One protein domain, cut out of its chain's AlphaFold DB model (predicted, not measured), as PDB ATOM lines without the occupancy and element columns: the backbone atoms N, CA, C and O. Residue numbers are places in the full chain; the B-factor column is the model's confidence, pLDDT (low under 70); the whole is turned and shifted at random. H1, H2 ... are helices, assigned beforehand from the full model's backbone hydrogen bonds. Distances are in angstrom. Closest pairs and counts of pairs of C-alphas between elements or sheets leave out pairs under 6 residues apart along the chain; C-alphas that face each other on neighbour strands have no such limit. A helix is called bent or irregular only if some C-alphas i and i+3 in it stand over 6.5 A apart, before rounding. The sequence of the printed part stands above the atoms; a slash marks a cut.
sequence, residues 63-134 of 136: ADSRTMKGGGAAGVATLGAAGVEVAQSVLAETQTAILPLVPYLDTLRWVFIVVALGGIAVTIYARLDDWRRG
ATOM      1  N   ALA A  63     142.037 131.368 182.942       71.25
ATOM      2  CA  ALA A  63     141.505 130.292 182.108       71.25
ATOM      3  C   ALA A  63     140.992 130.762 180.733       71.25
ATOM      4  O   ALA A  63     140.922 129.956 179.808       71.25
ATOM      5  N   ASP A  64     140.680 132.047 180.562       72.94
ATOM      6  CA  ASP A  64     140.261 132.634 179.286       72.94
ATOM      7  C   ASP A  64     141.405 133.329 178.543       72.94
ATOM      8  O   ASP A  64     141.277 133.635 177.353       72.94
ATOM      9  N   SER A  65     142.558 133.503 179.197       67.00
ATOM     10  CA  SER A  65     143.732 134.128 178.595       67.00
ATOM     11  C   SER A  65     144.259 133.298 177.425       67.00
ATOM     12  O   SER A  65     144.702 132.153 177.561       67.00
ATOM     13  N   ARG A  66     144.250 133.911 176.241       72.06
ATOM     14  CA  ARG A  66     144.788 133.316 175.009       72.06
ATOM     15  C   ARG A  66     146.304 133.139 175.095       72.06
ATOM     16  O   ARG A  66     146.823 132.164 174.559       72.06
ATOM     17  N   THR A  67     146.988 134.019 175.827       72.75
ATOM     18  CA  THR A  67     148.425 133.920 176.114       72.75
ATOM     19  C   THR A  67     148.736 132.708 176.987       72.75
ATOM     20  O   THR A  67     149.638 131.947 176.654       72.75
ATOM     21  N   MET A  68     147.954 132.464 178.049       73.00
ATOM     22  CA  MET A  68     148.134 131.277 178.901       73.00
ATOM     23  C   MET A  68     147.860 129.978 178.137       73.00
ATOM     24  O   MET A  68     148.640 129.030 178.233       73.00
ATOM     25  N   LYS A  69     146.800 129.947 177.317       76.25
ATOM     26  CA  LYS A  69     146.502 128.805 176.435       76.25
ATOM     27  C   LYS A  69     147.636 128.549 175.433       76.25
ATOM     28  O   LYS A  69     148.029 127.401 175.237       76.25
ATOM     29  N   GLY A  70     148.192 129.609 174.840       69.06
ATOM     30  CA  GLY A  70     149.323 129.525 173.912       69.06
ATOM     31  C   GLY A  70     150.624 129.056 174.573       69.06
ATOM     32  O   GLY A  70     151.312 128.199 174.025       69.06
ATOM     33  N   GLY A  71     150.934 129.559 175.773       73.06
ATOM     34  CA  GLY A  71     152.111 129.155 176.549       73.06
ATOM     35  C   GLY A  71     152.074 127.681 176.964       73.06
ATOM     36  O   GLY A  71     153.077 126.982 176.829       73.06
ATOM     37  N   GLY A  72     150.905 127.180 177.379       68.88
ATOM     38  CA  GLY A  72     150.713 125.757 177.681       68.88
ATOM     39  C   GLY A  72     150.976 124.852 176.471       68.88
ATOM     40  O   GLY A  72     151.681 123.854 176.596       68.88
ATOM     41  N   ALA A  73     150.486 125.227 175.285       70.38
ATOM     42  CA  ALA A  73     150.734 124.471 174.053       70.38
ATOM     43  C   ALA A  73     152.220 124.473 173.642       70.38
ATOM     44  O   ALA A  73     152.751 123.436 173.247       70.38
ATOM     45  N   ALA A  74     152.910 125.611 173.779       66.94
ATOM     46  CA  ALA A  74     154.341 125.712 173.489       66.94
ATOM     47  C   ALA A  74     155.194 124.843 174.434       66.94
ATOM     48  O   ALA A  74     156.087 124.137 173.969       66.94
ATOM     49  N   GLY A  75     154.885 124.827 175.736       64.62
ATOM     50  CA  GLY A  75     155.597 123.999 176.717       64.62
ATOM     51  C   GLY A  75     155.492 122.495 176.438       64.62
ATOM     52  O   GLY A  75     156.487 121.779 176.549       64.62
ATOM     53  N   VAL A  76     154.321 122.018 175.995       67.88
ATOM     54  CA  VAL A  76     154.129 120.617 175.563       67.88
ATOM     55  C   VAL A  76     155.011 120.280 174.356       67.88
ATOM     56  O   VAL A  76     155.632 119.219 174.330       67.88
ATOM     57  N   ALA A  77     155.129 121.190 173.385       65.19
ATOM     58  CA  ALA A  77     155.995 120.988 172.224       65.19
ATOM     59  C   ALA A  77     157.488 120.927 172.605       65.19
ATOM     60  O   ALA A  77     158.224 120.096 172.076       65.19
ATOM     61  N   THR A  78     157.938 121.757 173.554       62.38
ATOM     62  CA  THR A  78     159.331 121.752 174.030       62.38
ATOM     63  C   THR A  78     159.682 120.479 174.802       62.38
ATOM     64  O   THR A  78     160.759 119.925 174.593       62.38
ATOM     65  N   LEU A  79     158.773 119.964 175.638       59.84
ATOM     66  CA  LEU A  79     158.980 118.686 176.333       59.84
ATOM     67  C   LEU A  79     159.102 117.509 175.354       59.84
ATOM     68  O   LEU A  79     159.904 116.607 175.583       59.84
ATOM     69  N   GLY A  80     158.388 117.549 174.226       57.56
ATOM     70  CA  GLY A  80     158.544 116.567 173.149       57.56
ATOM     71  C   GLY A  80     159.931 116.582 172.490       57.56
ATOM     72  O   GLY A  80     160.422 115.533 172.084       57.56
ATOM     73  N   ALA A  81     160.598 117.738 172.428       56.44
ATOM     74  CA  ALA A  81     161.938 117.864 171.846       56.44
ATOM     75  C   ALA A  81     163.058 117.356 172.776       56.44
ATOM     76  O   ALA A  81     164.090 116.894 172.294       56.44
ATOM     77  N   ALA A  82     162.852 117.394 174.098       56.34
ATOM     78  CA  ALA A  82     163.821 116.920 175.093       56.34
ATOM     79  C   ALA A  82     163.853 115.381 175.252       56.34
ATOM     80  O   ALA A  82     164.758 114.846 175.881       56.34
ATOM     81  N   GLY A  83     162.906 114.645 174.658       53.53
ATOM     82  CA  GLY A  83     162.859 113.174 174.699       53.53
ATOM     83  C   GLY A  83     163.868 112.448 173.793       53.53
ATOM     84  O   GLY A  83     163.844 111.222 173.717       53.53
ATOM     85  N   VAL A  84     164.745 113.170 173.088       56.59
ATOM     86  CA  VAL A  84     165.663 112.613 172.071       56.59
ATOM     87  C   VAL A  84     166.922 111.970 172.682       56.59
ATOM     88  O   VAL A  84     167.650 111.260 171.997       56.59
ATOM     89  N   GLU A  85     167.175 112.129 173.982       56.41
ATOM     90  CA  GLU A  85     168.397 111.621 174.634       56.41
ATOM     91  C   GLU A  85     168.405 110.093 174.881       56.41
ATOM     92  O   GLU A  85     169.438 109.526 175.233       56.41
ATOM     93  N   VAL A  86     167.306 109.379 174.599       59.31
ATOM     94  CA  VAL A  86     167.194 107.902 174.704       59.31
ATOM     95  C   VAL A  86     167.608 107.199 173.388       59.31
ATOM     96  O   VAL A  86     167.073 106.165 173.000       59.31
ATOM     97  N   ALA A  87     168.542 107.772 172.624       58.31
ATOM     98  CA  ALA A  87     168.700 107.435 171.205       58.31
ATOM     99  C   ALA A  87     169.468 106.139 170.878       58.31
ATOM    100  O   ALA A  87     169.343 105.648 169.760       58.31
ATOM    101  N   GLN A  88     170.267 105.557 171.780       54.31
ATOM    102  CA  GLN A  88     171.177 104.470 171.367       54.31
ATOM    103  C   GLN A  88     170.506 103.095 171.218       54.31
ATOM    104  O   GLN A  88     170.849 102.361 170.295       54.31
ATOM    105  N   SER A  89     169.527 102.748 172.060       55.88
ATOM    106  CA  SER A  89     168.752 101.501 171.921       55.88
ATOM    107  C   SER A  89     167.622 101.623 170.895       55.88
ATOM    108  O   SER A  89     167.312 100.666 170.192       55.88
ATOM    109  N   VAL A  90     167.056 102.823 170.756       59.88
ATOM    110  CA  VAL A  90     165.941 103.129 169.852       59.88
ATOM    111  C   VAL A  90     166.384 103.102 168.384       59.88
ATOM    112  O   VAL A  90     165.614 102.691 167.521       59.88
ATOM    113  N   LEU A  91     167.634 103.455 168.064       59.19
ATOM    114  CA  LEU A  91     168.099 103.608 166.677       59.19
ATOM    115  C   LEU A  91     167.945 102.342 165.810       59.19
ATOM    116  O   LEU A  91     167.580 102.453 164.641       59.19
ATOM    117  N   ALA A  92     168.184 101.154 166.375       59.53
ATOM    118  CA  ALA A  92     168.084  99.885 165.647       59.53
ATOM    119  C   ALA A  92     166.623  99.455 165.411       59.53
ATOM    120  O   ALA A  92     166.279  98.970 164.336       59.53
ATOM    121  N   GLU A  93     165.747  99.688 166.390       60.69
ATOM    122  CA  GLU A  93     164.319  99.343 166.331       60.69
ATOM    123  C   GLU A  93     163.517 100.363 165.501       60.69
ATOM    124  O   GLU A  93     162.540 100.031 164.832       60.69
ATOM    125  N   THR A  94     163.984 101.612 165.450       63.25
ATOM    126  CA  THR A  94     163.363 102.671 164.641       63.25
ATOM    127  C   THR A  94     163.737 102.548 163.166       63.25
ATOM    128  O   THR A  94     162.983 102.990 162.304       63.25
ATOM    129  N   GLN A  95     164.872 101.922 162.838       60.81
ATOM    130  CA  GLN A  95     165.319 101.752 161.453       60.81
ATOM    131  C   GLN A  95     164.311 100.940 160.620       60.81
ATOM    132  O   GLN A  95     163.998 101.314 159.489       60.81
ATOM    133  N   THR A  96     163.741  99.880 161.198       65.00
ATOM    134  CA  THR A  96     162.690  99.067 160.564       65.00
ATOM    135  C   THR A  96     161.333  99.777 160.545       65.00
ATOM    136  O   THR A  96     160.583  99.618 159.584       65.00
ATOM    137  N   ALA A  97     161.037 100.612 161.547       70.50
ATOM    138  CA  ALA A  97     159.800 101.393 161.632       70.50
ATOM    139  C   ALA A  97     159.775 102.635 160.712       70.50
ATOM    140  O   ALA A  97     158.705 103.053 160.273       70.50
ATOM    141  N   ILE A  98     160.936 103.224 160.394       72.19
ATOM    142  CA  ILE A  98     161.059 104.410 159.525       72.19
ATOM    143  C   ILE A  98     161.019 104.033 158.045       72.19
ATOM    144  O   ILE A  98     160.500 104.808 157.246       72.19
ATOM    145  N   LEU A  99     161.537 102.860 157.665       77.38
ATOM    146  CA  LEU A  99     161.616 102.402 156.268       77.38
ATOM    147  C   LEU A  99     160.302 102.584 155.470       77.38
ATOM    148  O   LEU A  99     160.362 103.139 154.371       77.38
ATOM    149  N   PRO A 100     159.115 102.230 156.001       83.69
ATOM    150  CA  PRO A 100     157.835 102.455 155.317       83.69
ATOM    151  C   PRO A 100     157.419 103.929 155.203       83.69
ATOM    152  O   PRO A 100     156.611 104.275 154.342       83.69
ATOM    153  N   LEU A 101     157.939 104.801 156.071       80.00
ATOM    154  CA  LEU A 101     157.638 106.234 156.095       80.00
ATOM    155  C   LEU A 101     158.537 107.046 155.160       80.00
ATOM    156  O   LEU A 101     158.165 108.166 154.816       80.00
ATOM    157  N   VAL A 102     159.673 106.490 154.715       84.44
ATOM    158  CA  VAL A 102     160.642 107.155 153.821       84.44
ATOM    159  C   VAL A 102     159.975 107.849 152.624       84.44
ATOM    160  O   VAL A 102     160.290 109.019 152.395       84.44
ATOM    161  N   PRO A 103     159.017 107.229 151.901       90.50
ATOM    162  CA  PRO A 103     158.362 107.883 150.766       90.50
ATOM    163  C   PRO A 103     157.527 109.112 151.151       90.50
ATOM    164  O   PRO A 103     157.317 109.995 150.326       90.50
ATOM    165  N   TYR A 104     157.054 109.182 152.397       86.75
ATOM    166  CA  TYR A 104     156.166 110.236 152.888       86.75
ATOM    167  C   TYR A 104     156.899 111.334 153.655       86.75
ATOM    168  O   TYR A 104     156.269 112.325 154.016       86.75
ATOM    169  N   LEU A 105     158.205 111.197 153.915       86.31
ATOM    170  CA  LEU A 105     158.966 112.171 154.708       86.31
ATOM    171  C   LEU A 105     158.901 113.577 154.112       86.31
ATOM    172  O   LEU A 105     158.768 114.548 154.856       86.31
ATOM    173  N   ASP A 106     158.950 113.691 152.784       87.69
ATOM    174  CA  ASP A 106     158.852 114.990 152.120       87.69
ATOM    175  C   ASP A 106     157.459 115.610 152.279       87.69
ATOM    176  O   ASP A 106     157.323 116.779 152.645       87.69
ATOM    177  N   THR A 107     156.411 114.803 152.105       91.25
ATOM    178  CA  THR A 107     155.028 115.227 152.340       91.25
ATOM    179  C   THR A 107     154.822 115.642 153.794       91.25
ATOM    180  O   THR A 107     154.273 116.706 154.062       91.25
ATOM    181  N   LEU A 108     155.306 114.841 154.743       87.75
ATOM    182  CA  LEU A 108     155.174 115.091 156.171       87.75
ATOM    183  C   LEU A 108     155.928 116.361 156.589       87.75
ATOM    184  O   LEU A 108     155.389 117.171 157.342       87.75
ATOM    185  N   ARG A 109     157.133 116.583 156.048       88.56
ATOM    186  CA  ARG A 109     157.894 117.827 156.222       88.56
ATOM    187  C   ARG A 109     157.069 119.037 155.795       88.56
ATOM    188  O   ARG A 109     156.950 119.992 156.559       88.56
ATOM    189  N   TRP A 110     156.484 118.996 154.601       93.00
ATOM    190  CA  TRP A 110     155.653 120.094 154.109       93.00
ATOM    191  C   TRP A 110     154.386 120.292 154.937       93.00
ATOM    192  O   TRP A 110     154.044 121.430 155.245       93.00
ATOM    193  N   VAL A 111     153.733 119.210 155.369       94.25
ATOM    194  CA  VAL A 111     152.581 119.277 156.279       94.25
ATOM    195  C   VAL A 111     152.962 119.977 157.584       94.25
ATOM    196  O   VAL A 111     152.273 120.910 157.988       94.25
ATOM    197  N   PHE A 112     154.082 119.603 158.212       90.12
ATOM    198  CA  PHE A 112     154.555 120.263 159.430       90.12
ATOM    199  C   PHE A 112     154.849 121.748 159.214       90.12
ATOM    200  O   PHE A 112     154.446 122.568 160.035       90.12
ATOM    201  N   ILE A 113     155.498 122.107 158.101       91.81
ATOM    202  CA  ILE A 113     155.766 123.509 157.756       91.81
ATOM    203  C   ILE A 113     154.453 124.283 157.605       91.81
ATOM    204  O   ILE A 113     154.308 125.355 158.187       91.81
ATOM    205  N   VAL A 114     153.472 123.741 156.879       96.94
ATOM    206  CA  VAL A 114     152.168 124.390 156.678       96.94
ATOM    207  C   VAL A 114     151.426 124.569 158.002       96.94
ATOM    208  O   VAL A 114     150.908 125.653 158.265       96.94
ATOM    209  N   VAL A 115     151.411 123.550 158.864       95.38
ATOM    210  CA  VAL A 115     150.778 123.631 160.191       95.38
ATOM    211  C   VAL A 115     151.476 124.673 161.067       95.38
ATOM    212  O   VAL A 115     150.803 125.491 161.696       95.38
ATOM    213  N   ALA A 116     152.811 124.700 161.073       90.12
ATOM    214  CA  ALA A 116     153.585 125.678 161.831       90.12
ATOM    215  C   ALA A 116     153.315 127.113 161.349       90.12
ATOM    216  O   ALA A 116     153.022 127.995 162.160       90.12
ATOM    217  N   LEU A 117     153.339 127.345 160.033       95.81
ATOM    218  CA  LEU A 117     153.016 128.643 159.436       95.81
ATOM    219  C   LEU A 117     151.569 129.058 159.721       95.81
ATOM    220  O   LEU A 117     151.322 130.221 160.039       95.81
ATOM    221  N   GLY A 118     150.623 128.118 159.678       95.56
ATOM    222  CA  GLY A 118     149.233 128.351 160.071       95.56
ATOM    223  C   GLY A 118     149.114 128.793 161.531       95.56
ATOM    224  O   GLY A 118     148.436 129.778 161.823       95.56
ATOM    225  N   GLY A 119     149.836 128.133 162.440       90.56
ATOM    226  CA  GLY A 119     149.921 128.530 163.846       90.56
ATOM    227  C   GLY A 119     150.443 129.958 164.019       90.56
ATOM    228  O   GLY A 119     149.811 130.762 164.704       90.56
ATOM    229  N   ILE A 120     151.543 130.307 163.342       91.50
ATOM    230  CA  ILE A 120     152.116 131.665 163.357       91.50
ATOM    231  C   ILE A 120     151.116 132.696 162.809       91.50
ATOM    232  O   ILE A 120     150.930 133.762 163.393       91.50
ATOM    233  N   ALA A 121     150.426 132.389 161.710       92.88
ATOM    234  CA  ALA A 121     149.424 133.287 161.145       92.88
ATOM    235  C   ALA A 121     148.268 133.547 162.128       92.88
ATOM    236  O   ALA A 121     147.835 134.690 162.291       92.88
ATOM    237  N   VAL A 122     147.803 132.511 162.834       92.81
ATOM    238  CA  VAL A 122     146.751 132.632 163.853       92.81
ATOM    239  C   VAL A 122     147.212 133.474 165.043       92.81
ATOM    240  O   VAL A 122     146.434 134.301 165.522       92.81
ATOM    241  N   THR A 123     148.454 133.319 165.518       89.25
ATOM    242  CA  THR A 123     148.963 134.136 166.635       89.25
ATOM    243  C   THR A 123     149.088 135.609 166.250       89.25
ATOM    244  O   THR A 123     148.657 136.476 167.014       89.25
ATOM    245  N   ILE A 124     149.579 135.906 165.042       89.44
ATOM    246  CA  ILE A 124     149.629 137.272 164.504       89.44
ATOM    247  C   ILE A 124     148.215 137.849 164.380       89.44
ATOM    248  O   ILE A 124     147.959 138.964 164.842       89.44
ATOM    249  N   TYR A 125     147.279 137.092 163.801       89.62
ATOM    250  CA  TYR A 125     145.893 137.531 163.649       89.62
ATOM    251  C   TYR A 125     145.240 137.838 164.999       89.62
ATOM    252  O   TYR A 125     144.649 138.905 165.160       89.62
ATOM    253  N   ALA A 126     145.384 136.945 165.983       88.19
ATOM    254  CA  ALA A 126     144.843 137.152 167.322       88.19
ATOM    255  C   ALA A 126     145.407 138.430 167.958       88.19
ATOM    256  O   ALA A 126     144.650 139.223 168.515       88.19
ATOM    257  N   ARG A 127     146.712 138.691 167.794       84.75
ATOM    258  CA  ARG A 127     147.332 139.912 168.317       84.75
ATOM    259  C   ARG A 127     146.802 141.180 167.644       84.75
ATOM    260  O   ARG A 127     146.579 142.183 168.321       84.75
ATOM    261  N   LEU A 128     146.589 141.145 166.328       87.44
ATOM    262  CA  LEU A 128     145.998 142.262 165.587       87.44
ATOM    263  C   LEU A 128     144.527 142.490 165.971       87.44
ATOM    264  O   LEU A 128     144.105 143.641 166.078       87.44
ATOM    265  N   ASP A 129     143.754 141.425 166.190       88.25
ATOM    266  CA  ASP A 129     142.355 141.499 166.634       88.25
ATOM    267  C   ASP A 129     142.240 142.106 168.039       88.25
ATOM    268  O   ASP A 129     141.443 143.021 168.247       88.25
ATOM    269  N   ASP A 130     143.088 141.684 168.978       82.75
ATOM    270  CA  ASP A 130     143.114 142.252 170.330       82.75
ATOM    271  C   ASP A 130     143.517 143.733 170.316       82.75
ATOM    272  O   ASP A 130     142.851 144.557 170.951       82.75
ATOM    273  N   TRP A 131     144.495 144.114 169.481       78.19
ATOM    274  CA  TRP A 131     144.834 145.523 169.258       78.19
ATOM    275  C   TRP A 131     143.660 146.323 168.678       78.19
ATOM    276  O   TRP A 131     143.380 147.433 169.139       78.19
ATOM    277  N   ARG A 132     142.934 145.782 167.691       80.44
ATOM    278  CA  ARG A 132     141.749 146.444 167.115       80.44
ATOM    279  C   ARG A 132     140.638 146.631 168.148       80.44
ATOM    280  O   ARG A 132     140.000 147.678 168.142       80.44
ATOM    281  N   ARG A 133     140.446 145.661 169.045       79.12
ATOM    282  CA  ARG A 133     139.406 145.670 170.089       79.12
ATOM    283  C   ARG A 133     139.815 146.370 171.388       79.12
ATOM    284  O   ARG A 133     139.009 146.429 172.308       79.12
ATOM    285  N   GLY A 134     141.044 146.883 171.484       71.81
ATOM    286  CA  GLY A 134     141.534 147.582 172.675       71.81
ATOM    287  C   GLY A 134     141.748 146.680 173.896       71.81
ATOM    288  O   GLY A 134     141.884 147.192 175.005       71.81
TER     289      GLY A 134
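What this domain is: This is residues 63 to 134 of the 136 residues of the protein "Uncharacterized protein DUF882" of Salipiger aestuarii (UniProt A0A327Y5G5). A long, narrow U with an empty middle: H1 makes one leg, H2a, the first arm of the bent helix H2, crosses at the closed end, and H2b, its longer second arm, folds back as the other leg. The legs come near each other only towards the open end, and the U is loose. The printed part has 72 residues with two named helices, H1 then H2, and no named strand; its class is all helix. It is extended, with a radius of gyration of the C-alphas of 17.8 A and spans of 55 by 25 by 14 A.

How they stand to each other: H1, residues 66 to 85, is irregular: C-alphas 82 and 85 are 7.0 A apart. A tight link of one residue joins it to H2, residues 87 to 133, assigned as one helix by its hydrogen bonds but bent: C-alphas 103 and 106 are 7.3 A apart. Its arm H2a, residues 87 to 103, is irregular, with C-alphas 100 and 103 7.1 A apart, and has a kink of 59 degrees near residue 94. H1 and H2a meet only through their link. H2a and H2b, residues 106 to 133, are about perpendicular, at 86 degrees. H1 and H2b are near each other, with 6 pairs of C-alphas within 10 A but no pair within 8 A. In H2b every O i to N i+4 pair is within hydrogen-bond range; in H1 13 of 16 are, and in H2a 6 of 13, beside 4 of 14 O i to N i+3 pairs.

Where its parts are: H1 begins at C-alpha 66 (144.788, 133.316, 175.009) and is 32.1 A long. H2a, 22.9 A, begins at C-alpha 87 (168.700, 107.435, 171.205). H2b, 40.5 A, ends at C-alpha 133 (139.406, 145.670, 170.089).

The domain as a whole: The two C-alphas farthest apart, of Ala 92 and Gly 134, are 55.0 A apart. Residues 71 to 122 and 128 to 134 stand free. The printed part has no cut and no long link. Mean pLDDT of the printed part is 76.0; residues 65, 70, 72 and 74 to 96 are under 70.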